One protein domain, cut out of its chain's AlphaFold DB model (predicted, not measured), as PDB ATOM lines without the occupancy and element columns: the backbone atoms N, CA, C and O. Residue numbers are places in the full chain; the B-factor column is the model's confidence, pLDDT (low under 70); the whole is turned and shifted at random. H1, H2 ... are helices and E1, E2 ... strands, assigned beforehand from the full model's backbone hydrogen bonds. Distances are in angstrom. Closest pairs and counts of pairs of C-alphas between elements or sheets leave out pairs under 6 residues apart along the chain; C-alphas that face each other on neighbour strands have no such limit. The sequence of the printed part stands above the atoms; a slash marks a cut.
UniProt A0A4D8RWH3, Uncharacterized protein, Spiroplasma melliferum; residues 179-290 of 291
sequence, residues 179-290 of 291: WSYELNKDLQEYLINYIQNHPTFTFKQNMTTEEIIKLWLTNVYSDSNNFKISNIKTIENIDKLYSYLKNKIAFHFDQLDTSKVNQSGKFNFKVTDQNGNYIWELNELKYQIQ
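This is residues 179 to 290 of the 291 residues of an uncharacterized protein of Spiroplasma melliferum (UniProt A0A4D8RWH3). A four-stranded sheet, curled like part of a barrel, has the long helix H1 over its inner strands E4 and E3, running along them. H2 crosses H1 about perpendicularly and only grazes the sheet; H3 packs on H2, off the sheet. The 112 printed residues hold H1 E1 H2 H3 E2 E3 E4 in chain order; the mixed sheet runs E1 E4 E3 E2, and the class is mixed, helices and strands. The whole is compact, with a radius of gyration of the C-alphas of 13.9 A and spans of 40 by 33 by 24 A.

H1, residues 179 to 197, begins at C-alpha 179 (-7.030, -20.502, -1.990) and is 26.7 A long. E1 is residues 201 to 204, H2 209 to 222 with 19.6 A, H3 238 to 245, and E2 249 to 254. E3, residues 264 to 273, is 29.1 A long. E4, residues 279 to 290, is 29.7 A long, bends by 68 degrees at residue 284 and ends at C-alpha 290 (22.395, -21.780, -13.505).

H1 is on the sheet at a height of 9.7 A. Its residues 186 to 190 touch H2, closest at the C-alphas of Tyr 190 and Val 220, 6.5 A. H2 touches H3, closest at the C-alphas of Lys 214 and Ile 238, 6.3 A. E1 and E4 are parallel, with N 201 and O 286 2.9 A apart. E2, E3 and E4 form a meander, each strand the antiparallel neighbour of the one before; N 252 and O 270 are 2.8 A apart, N 282 and O 269 2.8 A. In H1, H2 and H3 every O i to N i+4 pair is within hydrogen-bond range.

The C-alphas of Asn 231 and Asn 262 are the two farthest apart, 40.4 A. The printed part has no cut. The link from H2 to H3 is long, 15 residues. pLDDT is under 70 at residues 183 to 184, 221 to 236 and 276 to 278.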
ATOM      1  N   TRP A 179      -8.295 -20.034  -1.421       74.62
ATOM      2  CA  TRP A 179      -7.030 -20.502  -1.990       74.62
ATOM      3  C   TRP A 179      -5.924 -19.468  -1.904       74.62
ATOM      4  O   TRP A 179      -4.787 -19.837  -1.622       74.62
ATOM      5  N   SER A 180      -6.246 -18.191  -2.119       70.94
ATOM      6  CA  SER A 180      -5.295 -17.105  -1.895       70.94
ATOM      7  C   SER A 180      -4.796 -17.134  -0.451       70.94
ATOM      8  O   SER A 180      -3.594 -17.072  -0.226       70.94
ATOM      9  N   TYR A 181      -5.686 -17.330   0.525       73.69
ATOM     10  CA  TYR A 181      -5.315 -17.435   1.933       73.69
ATOM     11  C   TYR A 181      -4.439 -18.656   2.251       73.69
ATOM     12  O   TYR A 181      -3.319 -18.476   2.732       73.69
ATOM     13  N   GLU A 182      -4.920 -19.878   1.995       71.12
ATOM     14  CA  GLU A 182      -4.214 -21.109   2.392       71.12
ATOM     15  C   GLU A 182      -2.836 -21.194   1.722       71.12
ATOM     16  O   GLU A 182      -1.842 -21.512   2.371       71.12
ATOM     17  N   LEU A 183      -2.742 -20.825   0.438       69.69
ATOM     18  CA  LEU A 183      -1.461 -20.846  -0.263       69.69
ATOM     19  C   LEU A 183      -0.538 -19.722   0.158       69.69
ATOM     20  O   LEU A 183       0.659 -19.964   0.240       69.69
ATOM     21  N   ASN A 184      -1.050 -18.518   0.423       67.12
ATOM     22  CA  ASN A 184      -0.195 -17.446   0.918       67.12
ATOM     23  C   ASN A 184       0.388 -17.811   2.272       67.12
ATOM     24  O   ASN A 184       1.584 -17.638   2.450       67.12
ATOM     25  N   LYS A 185      -0.411 -18.359   3.192       72.06
ATOM     26  CA  LYS A 185       0.073 -18.813   4.499       72.06
ATOM     27  C   LYS A 185       1.229 -19.809   4.345       72.06
ATOM     28  O   LYS A 185       2.325 -19.556   4.841       72.06
ATOM     29  N   ASP A 186       1.009 -20.889   3.602       70.69
ATOM     30  CA  ASP A 186       1.982 -21.980   3.517       70.69
ATOM     31  C   ASP A 186       3.208 -21.599   2.668       70.69
ATOM     32  O   ASP A 186       4.356 -21.883   3.026       70.69
ATOM     33  N   LEU A 187       2.995 -20.893   1.553       72.00
ATOM     34  CA  LEU A 187       4.081 -20.424   0.696       72.00
ATOM     35  C   LEU A 187       4.900 -19.323   1.377       72.00
ATOM     36  O   LEU A 187       6.115 -19.280   1.191       72.00
ATOM     37  N   GLN A 188       4.280 -18.453   2.177       71.19
ATOM     38  CA  GLN A 188       4.982 -17.436   2.957       71.19
ATOM     39  C   GLN A 188       5.941 -18.069   3.955       71.19
ATOM     40  O   GLN A 188       7.102 -17.660   4.018       71.19
ATOM     41  N   GLU A 189       5.488 -19.063   4.716       71.94
ATOM     42  CA  GLU A 189       6.331 -19.740   5.701       71.94
ATOM     43  C   GLU A 189       7.513 -20.444   5.022       71.94
ATOM     44  O   GLU A 189       8.666 -20.255   5.430       71.94
ATOM     45  N   TYR A 190       7.258 -21.160   3.921       78.38
ATOM     46  CA  TYR A 190       8.313 -21.767   3.110       78.38
ATOM     47  C   TYR A 190       9.293 -20.728   2.546       78.38
ATOM     48  O   TYR A 190      10.504 -20.885   2.708       78.38
ATOM     49  N   LEU A 191       8.808 -19.660   1.902       75.69
ATOM     50  CA  LEU A 191       9.665 -18.664   1.249       75.69
ATOM     51  C   LEU A 191      10.490 -17.865   2.260       75.69
ATOM     52  O   LEU A 191      11.670 -17.630   2.008       75.69
ATOM     53  N   ILE A 192       9.926 -17.494   3.413       75.69
ATOM     54  CA  ILE A 192      10.679 -16.831   4.489       75.69
ATOM     55  C   ILE A 192      11.790 -17.751   4.999       75.69
ATOM     56  O   ILE A 192      12.947 -17.328   5.072       75.69
ATOM     57  N   ASN A 193      11.464 -19.009   5.304       77.00
ATOM     58  CA  ASN A 193      12.449 -19.986   5.760       77.00
ATOM     59  C   ASN A 193      13.533 -20.230   4.697       77.00
ATOM     60  O   ASN A 193      14.725 -20.307   5.008       77.00
ATOM     61  N   TYR A 194      13.143 -20.303   3.424       78.38
ATOM     62  CA  TYR A 194      14.082 -20.445   2.321       78.38
ATOM     63  C   TYR A 194      15.020 -19.240   2.242       78.38
ATOM     64  O   TYR A 194      16.224 -19.446   2.232       78.38
ATOM     65  N   ILE A 195      14.514 -18.002   2.276       78.81
ATOM     66  CA  ILE A 195      15.329 -16.771   2.229       78.81
ATOM     67  C   ILE A 195      16.325 -16.699   3.395       78.81
ATOM     68  O   ILE A 195      17.466 -16.278   3.207       78.81
ATOM     69  N   GLN A 196      15.913 -17.112   4.597       78.50
ATOM     70  CA  GLN A 196      16.774 -17.111   5.784       78.50
ATOM     71  C   GLN A 196      17.957 -18.078   5.652       78.50
ATOM     72  O   GLN A 196      19.065 -17.749   6.074       78.50
ATOM     73  N   ASN A 197      17.735 -19.246   5.046       80.69
ATOM     74  CA  ASN A 197      18.760 -20.281   4.884       80.69
ATOM     75  C   ASN A 197      19.507 -20.192   3.538       80.69
ATOM     76  O   ASN A 197      20.634 -20.663   3.413       80.69
ATOM     77  N   HIS A 198      18.891 -19.559   2.542       82.12
ATOM     78  CA  HIS A 198      19.360 -19.388   1.171       82.12
ATOM     79  C   HIS A 198      19.029 -17.958   0.712       82.12
ATOM     80  O   HIS A 198      18.013 -17.723   0.055       82.12
ATOM     81  N   PRO A 199      19.892 -16.969   1.004       81.62
ATOM     82  CA  PRO A 199      19.612 -15.559   0.716       81.62
ATOM     83  C   PRO A 199      19.532 -15.217  -0.784       81.62
ATOM     84  O   PRO A 199      19.242 -14.071  -1.134       81.62
ATOM     85  N   THR A 200      19.798 -16.188  -1.663       86.88
ATOM     86  CA  THR A 200      19.708 -16.068  -3.119       86.88
ATOM     87  C   THR A 200      18.987 -17.287  -3.690       86.88
ATOM     88  O   THR A 200      19.435 -18.419  -3.503       86.88
ATOM     89  N   PHE A 201      17.913 -17.057  -4.444       88.50
ATOM     90  CA  PHE A 201      17.211 -18.097  -5.195       88.50
ATOM     91  C   PHE A 201      18.039 -18.556  -6.393       88.50
ATOM     92  O   PHE A 201      18.626 -17.742  -7.103       88.50
ATOM     93  N   THR A 202      18.067 -19.860  -6.643       89.44
ATOM     94  CA  THR A 202      18.769 -20.435  -7.795       89.44
ATOM     95  C   THR A 202      17.754 -21.017  -8.770       89.44
ATOM     96  O   THR A 202      17.024 -21.938  -8.410       89.44
ATOM     97  N   PHE A 203      17.716 -20.492  -9.994       91.50
ATOM     98  CA  PHE A 203      16.843 -20.978 -11.066       91.50
ATOM     99  C   PHE A 203      17.661 -21.585 -12.207       91.50
ATOM    100  O   PHE A 203      18.821 -21.229 -12.406       91.50
ATOM    101  N   LYS A 204      17.042 -22.483 -12.977       91.38
ATOM    102  CA  LYS A 204      17.623 -23.002 -14.222       91.38
ATOM    103  C   LYS A 204      17.391 -22.030 -15.377       91.38
ATOM    104  O   LYS A 204      16.426 -21.262 -15.367       91.38
ATOM    105  N   GLN A 205      18.252 -22.083 -16.387       91.44
ATOM    106  CA  GLN A 205      18.044 -21.327 -17.616       91.44
ATOM    107  C   GLN A 205      16.717 -21.727 -18.278       91.44
ATOM    108  O   GLN A 205      16.384 -22.907 -18.360       91.44
ATOM    109  N   ASN A 206      15.981 -20.733 -18.779       90.56
ATOM    110  CA  ASN A 206      14.691 -20.879 -19.458       90.56
ATOM    111  C   ASN A 206      13.609 -21.563 -18.614       90.56
ATOM    112  O   ASN A 206      12.630 -22.062 -19.164       90.56
ATOM    113  N   MET A 207      13.768 -21.570 -17.289       92.81
ATOM    114  CA  MET A 207      12.742 -22.078 -16.393       92.81
ATOM    115  C   MET A 207      11.487 -21.214 -16.520       92.81
ATOM    116  O   MET A 207      11.543 -19.985 -16.411       92.81
ATOM    117  N   THR A 208      10.365 -21.869 -16.778       92.25
ATOM    118  CA  THR A 208       9.049 -21.253 -16.921       92.25
ATOM    119  C   THR A 208       8.430 -20.952 -15.559       92.25
ATOM    120  O   THR A 208       8.741 -21.589 -14.551       92.25
ATOM    121  N   THR A 209       7.486 -20.009 -15.526       90.00
ATOM    122  CA  THR A 209       6.678 -19.712 -14.332       90.00
ATOM    123  C   THR A 209       6.003 -20.965 -13.770       90.00
ATOM    124  O   THR A 209       6.016 -21.183 -12.562       90.00
ATOM    125  N   GLU A 210       5.466 -21.816 -14.645       91.50
ATOM    126  CA  GLU A 210       4.846 -23.087 -14.265       91.50
ATOM    127  C   GLU A 210       5.826 -24.013 -13.538       91.50
ATOM    128  O   GLU A 210       5.499 -24.548 -12.479       91.50
ATOM    129  N   GLU A 211       7.038 -24.180 -14.068       91.94
ATOM    130  CA  GLU A 211       8.067 -25.015 -13.443       91.94
ATOM    131  C   GLU A 211       8.500 -24.468 -12.081       91.94
ATOM    132  O   GLU A 211       8.677 -25.247 -11.142       91.94
ATOM    133  N   ILE A 212       8.644 -23.143 -11.945       90.50
ATOM    134  CA  ILE A 212       9.015 -22.505 -10.671       90.50
ATOM    135  C   ILE A 212       7.942 -22.776  -9.615       90.50
ATOM    136  O   ILE A 212       8.257 -23.222  -8.512       90.50
ATOM    137  N   ILE A 213       6.671 -22.556  -9.961       89.25
ATOM    138  CA  ILE A 213       5.552 -22.760  -9.037       89.25
ATOM    139  C   ILE A 213       5.449 -24.231  -8.644       89.25
ATOM    140  O   ILE A 213       5.335 -24.533  -7.459       89.25
ATOM    141  N   LYS A 214       5.531 -25.165  -9.600       88.62
ATOM    142  CA  LYS A 214       5.486 -26.601  -9.292       88.62
ATOM    143  C   LYS A 214       6.625 -27.028  -8.378       88.62
ATOM    144  O   LYS A 214       6.382 -27.819  -7.472       88.62
ATOM    145  N   LEU A 215       7.836 -26.504  -8.572       87.25
ATOM    146  CA  LEU A 215       8.962 -26.772  -7.678       87.25
ATOM    147  C   LEU A 215       8.659 -26.298  -6.252       87.25
ATOM    148  O   LEU A 215       8.846 -27.053  -5.303       87.25
ATOM    149  N   TRP A 216       8.169 -25.069  -6.094       86.56
ATOM    150  CA  TRP A 216       7.845 -24.521  -4.778       86.56
ATOM    151  C   TRP A 216       6.704 -25.279  -4.108       86.56
ATOM    152  O   TRP A 216       6.859 -25.689  -2.965       86.56
ATOM    153  N   LEU A 217       5.605 -25.545  -4.821       81.12
ATOM    154  CA  LEU A 217       4.505 -26.355  -4.294       81.12
ATOM    155  C   LEU A 217       4.988 -27.766  -3.927       81.12
ATOM    156  O   LEU A 217       4.582 -28.294  -2.900       81.12
ATOM    157  N   THR A 218       5.869 -28.374  -4.731       80.19
ATOM    158  CA  THR A 218       6.465 -29.677  -4.392       80.19
ATOM    159  C   THR A 218       7.190 -29.571  -3.061       80.19
ATOM    160  O   THR A 218       6.865 -30.322  -2.156       80.19
ATOM    161  N   ASN A 219       8.084 -28.595  -2.895       77.12
ATOM    162  CA  ASN A 219       8.842 -28.431  -1.655       77.12
ATOM    163  C   ASN A 219       7.936 -28.175  -0.441       77.12
ATOM    164  O   ASN A 219       8.190 -28.725   0.627       77.12
ATOM    165  N   VAL A 220       6.865 -27.389  -0.601       73.88
ATOM    166  CA  VAL A 220       5.888 -27.138   0.472       73.88
ATOM    167  C   VAL A 220       5.164 -28.431   0.876       73.88
ATOM    168  O   VAL A 220       4.928 -28.644   2.060       73.88
ATOM    169  N   TYR A 221       4.835 -29.311  -0.079       69.56
ATOM    170  CA  TYR A 221       3.938 -30.454   0.153       69.56
ATOM    171  C   TYR A 221       4.596 -31.840   0.150       69.56
ATOM    172  O   TYR A 221       3.923 -32.825   0.456       69.56
ATOM    173  N   SER A 222       5.887 -31.946  -0.174       66.88
ATOM    174  CA  SER A 222       6.659 -33.193  -0.102       66.88
ATOM    175  C   SER A 222       7.491 -33.320   1.175       66.88
ATOM    176  O   SER A 222       7.840 -34.439   1.551       66.88
ATOM    177  N   ASP A 223       7.804 -32.210   1.859       54.62
ATOM    178  CA  ASP A 223       8.507 -32.237   3.146       54.62
ATOM    179  C   ASP A 223       7.525 -32.582   4.276       54.62
ATOM    180  O   ASP A 223       6.854 -31.736   4.867       54.62
ATOM    181  N   SER A 224       7.462 -33.872   4.595       44.34
ATOM    182  CA  SER A 224       6.530 -34.508   5.533       44.34
ATOM    183  C   SER A 224       6.598 -34.050   6.997       44.34
ATOM    184  O   SER A 224       5.911 -34.640   7.832       44.34
ATOM    185  N   ASN A 225       7.372 -33.017   7.346       40.00
ATOM    186  CA  ASN A 225       7.654 -32.707   8.747       40.00
ATOM    187  C   ASN A 225       7.228 -31.339   9.276       40.00
ATOM    188  O   ASN A 225       7.274 -31.205  10.491       40.00
ATOM    189  N   ASN A 226       6.774 -30.361   8.480       39.09
ATOM    190  CA  ASN A 226       6.352 -29.073   9.074       39.09
ATOM    191  C   ASN A 226       5.192 -28.338   8.398       39.09
ATOM    192  O   ASN A 226       4.623 -27.459   9.038       39.09
ATOM    193  N   PHE A 227       4.790 -28.690   7.176       42.03
ATOM    194  CA  PHE A 227       3.766 -27.924   6.468       42.03
ATOM    195  C   PHE A 227       2.639 -28.836   6.015       42.03
ATOM    196  O   PHE A 227       2.782 -29.689   5.144       42.03
ATOM    197  N   LYS A 228       1.502 -28.679   6.685       43.50
ATOM    198  CA  LYS A 228       0.230 -29.241   6.266       43.50
ATOM    199  C   LYS A 228      -0.634 -28.035   5.943       43.50
ATOM    200  O   LYS A 228      -0.977 -27.312   6.881       43.50
ATOM    201  N   ILE A 229      -1.064 -27.876   4.681       46.97
ATOM    202  CA  ILE A 229      -2.388 -27.275   4.454       46.97
ATOM    203  C   ILE A 229      -3.268 -28.026   5.429       46.97
ATOM    204  O   ILE A 229      -3.280 -29.259   5.382       46.97
ATOM    205  N   SER A 230      -3.898 -27.303   6.347       39.41
ATOM    206  CA  SER A 230      -4.352 -27.794   7.652       39.41
ATOM    207  C   SER A 230      -5.147 -29.109   7.604       39.41
ATOM    208  O   SER A 230      -5.266 -29.767   8.630       39.41
ATOM    209  N   ASN A 231      -5.657 -29.516   6.433       43.62
ATOM    210  CA  ASN A 231      -6.402 -30.747   6.209       43.62
ATOM    211  C   ASN A 231      -6.098 -31.536   4.910       43.62
ATOM    212  O   ASN A 231      -6.824 -32.488   4.636       43.62
ATOM    213  N   ILE A 232      -5.041 -31.247   4.129       45.56
ATOM    214  CA  ILE A 232      -4.655 -32.139   3.010       45.56
ATOM    215  C   ILE A 232      -3.712 -33.223   3.525       45.56
ATOM    216  O   ILE A 232      -2.560 -32.955   3.858       45.56
ATOM    217  N   LYS A 233      -4.200 -34.466   3.587       42.31
ATOM    218  CA  LYS A 233      -3.414 -35.602   4.093       42.31
ATOM    219  C   LYS A 233      -2.237 -35.970   3.176       42.31
ATOM    220  O   LYS A 233      -1.199 -36.347   3.710       42.31
ATOM    221  N   THR A 234      -2.373 -35.803   1.851       49.00
ATOM    222  CA  THR A 234      -1.311 -36.067   0.856       49.00
ATOM    223  C   THR A 234      -1.620 -35.382  -0.487       49.00
ATOM    224  O   THR A 234      -2.745 -35.491  -0.970       49.00
ATOM    225  N   ILE A 235      -0.644 -34.723  -1.134       54.41
ATOM    226  CA  ILE A 235      -0.735 -34.309  -2.551       54.41
ATOM    227  C   ILE A 235       0.096 -35.287  -3.380       54.41
ATOM    228  O   ILE A 235       1.318 -35.213  -3.404       54.41
ATOM    229  N   GLU A 236      -0.568 -36.217  -4.065       54.56
ATOM    230  CA  GLU A 236       0.118 -37.250  -4.857       54.56
ATOM    231  C   GLU A 236       0.588 -36.746  -6.231       54.56
ATOM    232  O   GLU A 236       1.446 -37.359  -6.863       54.56
ATOM    233  N   ASN A 237       0.021 -35.640  -6.726       73.50
ATOM    234  CA  ASN A 237       0.324 -35.114  -8.055       73.50
ATOM    235  C   ASN A 237       0.305 -33.578  -8.083       73.50
ATOM    236  O   ASN A 237      -0.756 -32.946  -8.039       73.50
ATOM    237  N   ILE A 238       1.492 -32.984  -8.220       79.31
ATOM    238  CA  ILE A 238       1.671 -31.530  -8.220       79.31
ATOM    239  C   ILE A 238       1.126 -30.847  -9.481       79.31
ATOM    240  O   ILE A 238       0.672 -29.704  -9.416       79.31
ATOM    241  N   ASP A 239       1.097 -31.545 -10.620       79.44
ATOM    242  CA  ASP A 239       0.585 -31.005 -11.885       79.44
ATOM    243  C   ASP A 239      -0.920 -30.749 -11.823       79.44
ATOM    244  O   ASP A 239      -1.411 -29.728 -12.320       79.44
ATOM    245  N   LYS A 240      -1.661 -31.665 -11.187       72.69
ATOM    246  CA  LYS A 240      -3.101 -31.512 -10.954       72.69
ATOM    247  C   LYS A 240      -3.381 -30.342 -10.017       72.69
ATOM    248  O   LYS A 240      -4.256 -29.534 -10.325       72.69
ATOM    249  N   LEU A 241      -2.619 -30.224  -8.925       75.19
ATOM    250  CA  LEU A 241      -2.764 -29.106  -7.994       75.19
ATOM    251  C   LEU A 241      -2.502 -27.776  -8.705       75.19
ATOM    252  O   LEU A 241      -3.364 -26.903  -8.699       75.19
ATOM    253  N   TYR A 242      -1.372 -27.646  -9.402       82.56
ATOM    254  CA  TYR A 242      -1.060 -26.441 -10.171       82.56
ATOM    255  C   TYR A 242      -2.164 -26.094 -11.185       82.56
ATOM    256  O   TYR A 242      -2.604 -24.948 -11.267       82.56
ATOM    257  N   SER A 243      -2.662 -27.091 -11.923       81.94
ATOM    258  CA  SER A 243      -3.719 -26.892 -12.923       81.94
ATOM    259  C   SER A 243      -5.040 -26.415 -12.326       81.94
ATOM    260  O   SER A 243      -5.776 -25.686 -12.990       81.94
ATOM    261  N   TYR A 244      -5.341 -26.817 -11.095       77.12
ATOM    262  CA  TYR A 244      -6.511 -26.353 -10.361       77.12
ATOM    263  C   TYR A 244      -6.303 -24.932  -9.811       77.12
ATOM    264  O   TYR A 244      -7.178 -24.079  -9.958       77.12
ATOM    265  N   LEU A 245      -5.118 -24.646  -9.262       78.62
ATOM    266  CA  LEU A 245      -4.789 -23.356  -8.651       78.62
ATOM    267  C   LEU A 245      -4.643 -22.214  -9.654       78.62
ATOM    268  O   LEU A 245      -5.087 -21.106  -9.366       78.62
ATOM    269  N   LYS A 246      -4.081 -22.460 -10.844       83.00
ATOM    270  CA  LYS A 246      -3.856 -21.408 -11.855       83.00
ATOM    271  C   LYS A 246      -5.135 -20.697 -12.321       83.00
ATOM    272  O   LYS A 246      -5.063 -19.602 -12.861       83.00
ATOM    273  N   ASN A 247      -6.301 -21.317 -12.111       80.50
ATOM    274  CA  ASN A 247      -7.609 -20.736 -12.428       80.50
ATOM    275  C   ASN A 247      -8.214 -19.936 -11.259       80.50
ATOM    276  O   ASN A 247      -9.315 -19.411 -11.385       80.50
ATOM    277  N   LYS A 248      -7.535 -19.890 -10.107       77.50
ATOM    278  CA  LYS A 248      -8.039 -19.319  -8.844       77.50
ATOM    279  C   LYS A 248      -7.115 -18.264  -8.260       77.50
ATOM    280  O   LYS A 248      -7.575 -17.281  -7.685       77.50
ATOM    281  N   ILE A 249      -5.820 -18.446  -8.479       80.25
ATOM    282  CA  ILE A 249      -4.772 -17.524  -8.071       80.25
ATOM    283  C   ILE A 249      -3.819 -17.248  -9.231       80.25
ATOM    284  O   ILE A 249      -3.631 -18.089 -10.113       80.25
ATOM    285  N   ALA A 250      -3.219 -16.066  -9.216       84.75
ATOM    286  CA  ALA A 250      -2.213 -15.640 -10.169       84.75
ATOM    287  C   ALA A 250      -0.884 -15.394  -9.450       84.75
ATOM    288  O   ALA A 250      -0.821 -14.706  -8.429       84.75
ATOM    289  N   PHE A 251       0.179 -15.972 -10.004       86.75
ATOM    290  CA  PHE A 251       1.548 -15.811  -9.534       86.75
ATOM    291  C   PHE A 251       2.303 -14.888 -10.483       86.75
ATOM    292  O   PHE A 251       2.329 -15.115 -11.694       86.75
ATOM    293  N   HIS A 252       2.955 -13.880  -9.923       89.38
ATOM    294  CA  HIS A 252       3.705 -12.874 -10.655       89.38
ATOM    295  C   HIS A 252       5.160 -12.887 -10.193       89.38
ATOM    296  O   HIS A 252       5.450 -12.844  -8.998       89.38
ATOM    297  N   PHE A 253       6.066 -12.962 -11.165       91.31
ATOM    298  CA  PHE A 253       7.514 -12.934 -10.973       91.31
ATOM    299  C   PHE A 253       8.065 -11.714 -11.704       91.31
ATOM    300  O   PHE A 253       8.656 -11.815 -12.782       91.31
ATOM    301  N   ASP A 254       7.799 -10.538 -11.152       92.38
ATOM    302  CA  ASP A 254       8.145  -9.285 -11.802       92.38
ATOM    303  C   ASP A 254       9.664  -9.119 -11.819       92.38
ATOM    304  O   ASP A 254      10.336  -9.267 -10.798       92.38
ATOM    305  N   GLN A 255      10.204  -8.780 -12.993       91.69
ATOM    306  CA  GLN A 255      11.641  -8.570 -13.220       91.69
ATOM    307  C   GLN A 255      12.506  -9.842 -13.110       91.69
ATOM    308  O   GLN A 255      13.733  -9.746 -13.135       91.69
ATOM    309  N   LEU A 256      11.898 -11.033 -13.060       91.31
ATOM    310  CA  LEU A 256      12.622 -12.295 -13.190       91.31
ATOM    311  C   LEU A 256      12.867 -12.625 -14.673       91.31
ATOM    312  O   LEU A 256      11.935 -12.941 -15.409       91.31
ATOM    313  N   ASP A 257      14.129 -12.591 -15.103       88.88
ATOM    314  CA  ASP A 257      14.561 -13.035 -16.438       88.88
ATOM    315  C   ASP A 257      15.426 -14.298 -16.313       88.88
ATOM    316  O   ASP A 257      16.570 -14.232 -15.852       88.88
ATOM    317  N   THR A 258      14.866 -15.448 -16.706       89.44
ATOM    318  CA  THR A 258      15.547 -16.755 -16.697       89.44
ATOM    319  C   THR A 258      16.246 -17.078 -18.023       89.44
ATOM    320  O   THR A 258      16.868 -18.132 -18.141       89.44
ATOM    321  N   SER A 259      16.190 -16.198 -19.032       87.75
ATOM    322  CA  SER A 259      16.664 -16.513 -20.390       87.75
ATOM    323  C   SER A 259      18.192 -16.574 -20.532       87.75
ATOM    324  O   SER A 259      18.713 -17.219 -21.451       87.75
ATOM    325  N   LYS A 260      18.945 -15.944 -19.620       84.56
ATOM    326  CA  LYS A 260      20.411 -15.825 -19.692       84.56
ATOM    327  C   LYS A 260      21.104 -16.563 -18.548       84.56
ATOM    328  O   LYS A 260      20.852 -16.306 -17.375       84.56
ATOM    329  N   VAL A 261      22.045 -17.435 -18.906       83.06
ATOM    330  CA  VAL A 261      22.909 -18.173 -17.968       83.06
ATOM    331  C   VAL A 261      23.804 -17.216 -17.179       83.06
ATOM    332  O   VAL A 261      24.270 -16.214 -17.724       83.06
ATOM    333  N   ASN A 262      24.099 -17.551 -15.918       82.06
ATOM    334  CA  ASN A 262      24.982 -16.797 -15.018       82.06
ATOM    335  C   ASN A 262      24.513 -15.358 -14.740       82.06
ATOM    336  O   ASN A 262      25.290 -14.529 -14.263       82.06
ATOM    337  N   GLN A 263      23.246 -15.047 -15.022       86.44
ATOM    338  CA  GLN A 263      22.641 -13.785 -14.623       86.44
ATOM    339  C   GLN A 263      22.312 -13.824 -13.132       86.44
ATOM    340  O   GLN A 263      21.829 -14.831 -12.619       86.44
ATOM    341  N   SER A 264      22.547 -12.709 -12.447       90.44
ATOM    342  CA  SER A 264      22.033 -12.464 -11.102       90.44
ATOM    343  C   SER A 264      21.272 -11.147 -11.076       90.44
ATOM    344  O   SER A 264      21.524 -10.255 -11.891       90.44
ATOM    345  N   GLY A 265      20.312 -11.033 -10.168       92.62
ATOM    346  CA  GLY A 265      19.463  -9.856 -10.092       92.62
ATOM    347  C   GLY A 265      18.554  -9.862  -8.877       92.62
ATOM    348  O   GLY A 265      18.741 -10.637  -7.936       92.62
ATOM    349  N   LYS A 266      17.570  -8.967  -8.916       94.44
ATOM    350  CA  LYS A 266      16.460  -8.909  -7.971       94.44
ATOM    351  C   LYS A 266      15.153  -9.093  -8.734       94.44
ATOM    352  O   LYS A 266      15.055  -8.615  -9.859       94.44
ATOM    353  N   PHE A 267      14.184  -9.756  -8.121       93.69
ATOM    354  CA  PHE A 267      12.822  -9.874  -8.633       93.69
ATOM    355  C   PHE A 267      11.822  -9.593  -7.511       93.69
ATOM    356  O   PHE A 267      12.154  -9.732  -6.330       93.69
ATOM    357  N   ASN A 268      10.605  -9.205  -7.879       90.81
ATOM    358  CA  ASN A 268       9.491  -9.136  -6.942       90.81
ATOM    359  C   ASN A 268       8.582 -10.335  -7.182       90.81
ATOM    360  O   ASN A 268       8.303 -10.712  -8.321       90.81
ATOM    361  N   PHE A 269       8.135 -10.946  -6.095       87.81
ATOM    362  CA  PHE A 269       7.183 -12.036  -6.131       87.81
ATOM    363  C   PHE A 269       5.849 -11.552  -5.591       87.81
ATOM    364  O   PHE A 269       5.800 -10.978  -4.506       87.81
ATOM    365  N   LYS A 270       4.773 -11.796  -6.336       85.00
ATOM    366  CA  LYS A 270       3.422 -11.409  -5.940       85.00
ATOM    367  C   LYS A 270       2.433 -12.535  -6.211       85.00
ATOM    368  O   LYS A 270       2.448 -13.141  -7.280       85.00
ATOM    369  N   VAL A 271       1.547 -12.781  -5.254       80.50
ATOM    370  CA  VAL A 271       0.431 -13.724  -5.370       80.50
ATOM    371  C   VAL A 271      -0.867 -12.954  -5.237       80.50
ATOM    372  O   VAL A 271      -1.025 -12.155  -4.311       80.50
ATOM    373  N   THR A 272      -1.793 -13.190  -6.165       76.69
ATOM    374  CA  THR A 272      -3.123 -12.578  -6.137       76.69
ATOM    375  C   THR A 272      -4.238 -13.575  -6.381       76.69
ATOM    376  O   THR A 272      -3.996 -14.661  -6.907       76.69
ATOM    377  N   ASP A 273      -5.465 -13.230  -5.997       73.25
ATOM    378  CA  ASP A 273      -6.644 -13.896  -6.550       73.25
ATOM    379  C   ASP A 273      -6.888 -13.442  -8.004       73.25
ATOM    380  O   ASP A 273      -6.322 -12.453  -8.465       73.25
ATOM    381  N   GLN A 274      -7.757 -14.140  -8.741       71.88
ATOM    382  CA  GLN A 274      -8.048 -13.799 -10.149       71.88
ATOM    383  C   GLN A 274      -8.550 -12.362 -10.361       71.88
ATOM    384  O   GLN A 274      -8.417 -11.822 -11.457       71.88
ATOM    385  N   ASN A 275      -9.135 -11.748  -9.331       70.81
ATOM    386  CA  ASN A 275      -9.704 -10.406  -9.412       70.81
ATOM    387  C   ASN A 275      -8.741  -9.313  -8.913       70.81
ATOM    388  O   ASN A 275      -9.058  -8.132  -9.031       70.81
ATOM    389  N   GLY A 276      -7.572  -9.677  -8.372       69.44
ATOM    390  CA  GLY A 276      -6.604  -8.739  -7.796       69.44
ATOM    391  C   GLY A 276      -7.049  -8.086  -6.482       69.44
ATOM    392  O   GLY A 276      -6.448  -7.098  -6.064       69.44
ATOM    393  N   ASN A 277      -8.083  -8.622  -5.836       64.19
ATOM    394  CA  ASN A 277      -8.618  -8.152  -4.562       64.19
ATOM    395  C   ASN A 277      -7.702  -8.511  -3.386       64.19
ATOM    396  O   ASN A 277      -7.666  -7.791  -2.391       64.19
ATOM    397  N   TYR A 278      -6.951  -9.607  -3.506       65.25
ATOM    398  CA  TYR A 278      -6.014 -10.060  -2.480       65.25
ATOM    399  C   TYR A 278      -4.616 -10.049  -3.055       65.25
ATOM    400  O   TYR A 278      -4.392 -10.571  -4.143       65.25
ATOM    401  N   ILE A 279      -3.681  -9.431  -2.336       73.56
ATOM    402  CA  ILE A 279      -2.300  -9.283  -2.777       73.56
ATOM    403  C   ILE A 279      -1.380  -9.612  -1.611       73.56
ATOM    404  O   ILE A 279      -1.440  -8.972  -0.563       73.56
ATOM    405  N   TRP A 280      -0.494 -10.575  -1.829       77.38
ATOM    406  CA  TRP A 280       0.686 -10.776  -1.002       77.38
ATOM    407  C   TRP A 280       1.930 -10.587  -1.864       77.38
ATOM    408  O   TRP A 280       1.982 -11.091  -2.987       77.38
ATOM    409  N   GLU A 281       2.912  -9.837  -1.368       83.88
ATOM    410  CA  GLU A 281       4.122  -9.517  -2.120       83.88
ATOM    411  C   GLU A 281       5.394  -9.626  -1.274       83.88
ATOM    412  O   GLU A 281       5.424  -9.293  -0.088       83.88
ATOM    413  N   LEU A 282       6.463 -10.073  -1.925       83.94
ATOM    414  CA  LEU A 282       7.834 -10.035  -1.443       83.94
ATOM    415  C   LEU A 282       8.675  -9.279  -2.465       83.94
ATOM    416  O   LEU A 282       8.757  -9.667  -3.630       83.94
ATOM    417  N   ASN A 283       9.320  -8.209  -2.014       89.50
ATOM    418  CA  ASN A 283      10.074  -7.315  -2.880       89.50
ATOM    419  C   ASN A 283      11.582  -7.557  -2.769       89.50
ATOM    420  O   ASN A 283      12.097  -7.929  -1.713       89.50
ATOM    421  N   GLU A 284      12.291  -7.290  -3.864       90.00
ATOM    422  CA  GLU A 284      13.753  -7.318  -3.953       90.00
ATOM    423  C   GLU A 284      14.424  -8.669  -3.632       90.00
ATOM    424  O   GLU A 284      15.558  -8.715  -3.135       90.00
ATOM    425  N   LEU A 285      13.766  -9.783  -3.957       90.56
ATOM    426  CA  LEU A 285      14.320 -11.125  -3.783       90.56
ATOM    427  C   LEU A 285      15.511 -11.339  -4.716       90.56
ATOM    428  O   LEU A 285      15.412 -11.136  -5.925       90.56
ATOM    429  N   LYS A 286      16.656 -11.762  -4.174       92.44
ATOM    430  CA  LYS A 286      17.868 -11.998  -4.970       92.44
ATOM    431  C   LYS A 286      17.776 -13.326  -5.709       92.44
ATOM    432  O   LYS A 286      17.389 -14.329  -5.113       92.44
ATOM    433  N   TYR A 287      18.212 -13.358  -6.965       93.00
ATOM    434  CA  TYR A 287      18.273 -14.591  -7.750       93.00
ATOM    435  C   TYR A 287      19.580 -14.747  -8.531       93.00
ATOM    436  O   TYR A 287      20.277 -13.765  -8.800       93.00
ATOM    437  N   GLN A 288      19.880 -15.989  -8.913       93.56
ATOM    438  CA  GLN A 288      20.922 -16.374  -9.863       93.56
ATOM    439  C   GLN A 288      20.415 -17.459 -10.830       93.56
ATOM    440  O   GLN A 288      19.620 -18.314 -10.435       93.56
ATOM    441  N   ILE A 289      20.889 -17.439 -12.078       92.38
ATOM    442  CA  ILE A 289      20.557 -18.427 -13.116       92.38
ATOM    443  C   ILE A 289      21.729 -19.388 -13.331       92.38
ATOM    444  O   ILE A 289      22.846 -18.957 -13.625       92.38
ATOM    445  N   GLN A 290      21.460 -20.688 -13.231       90.12
ATOM    446  CA  GLN A 290      22.395 -21.780 -13.505       90.12
ATOM    447  C   GLN A 290      21.989 -22.561 -14.764       90.12
ATOM    448  O   GLN A 290      20.843 -22.479 -15.213       90.12
TER     449      GLN A 290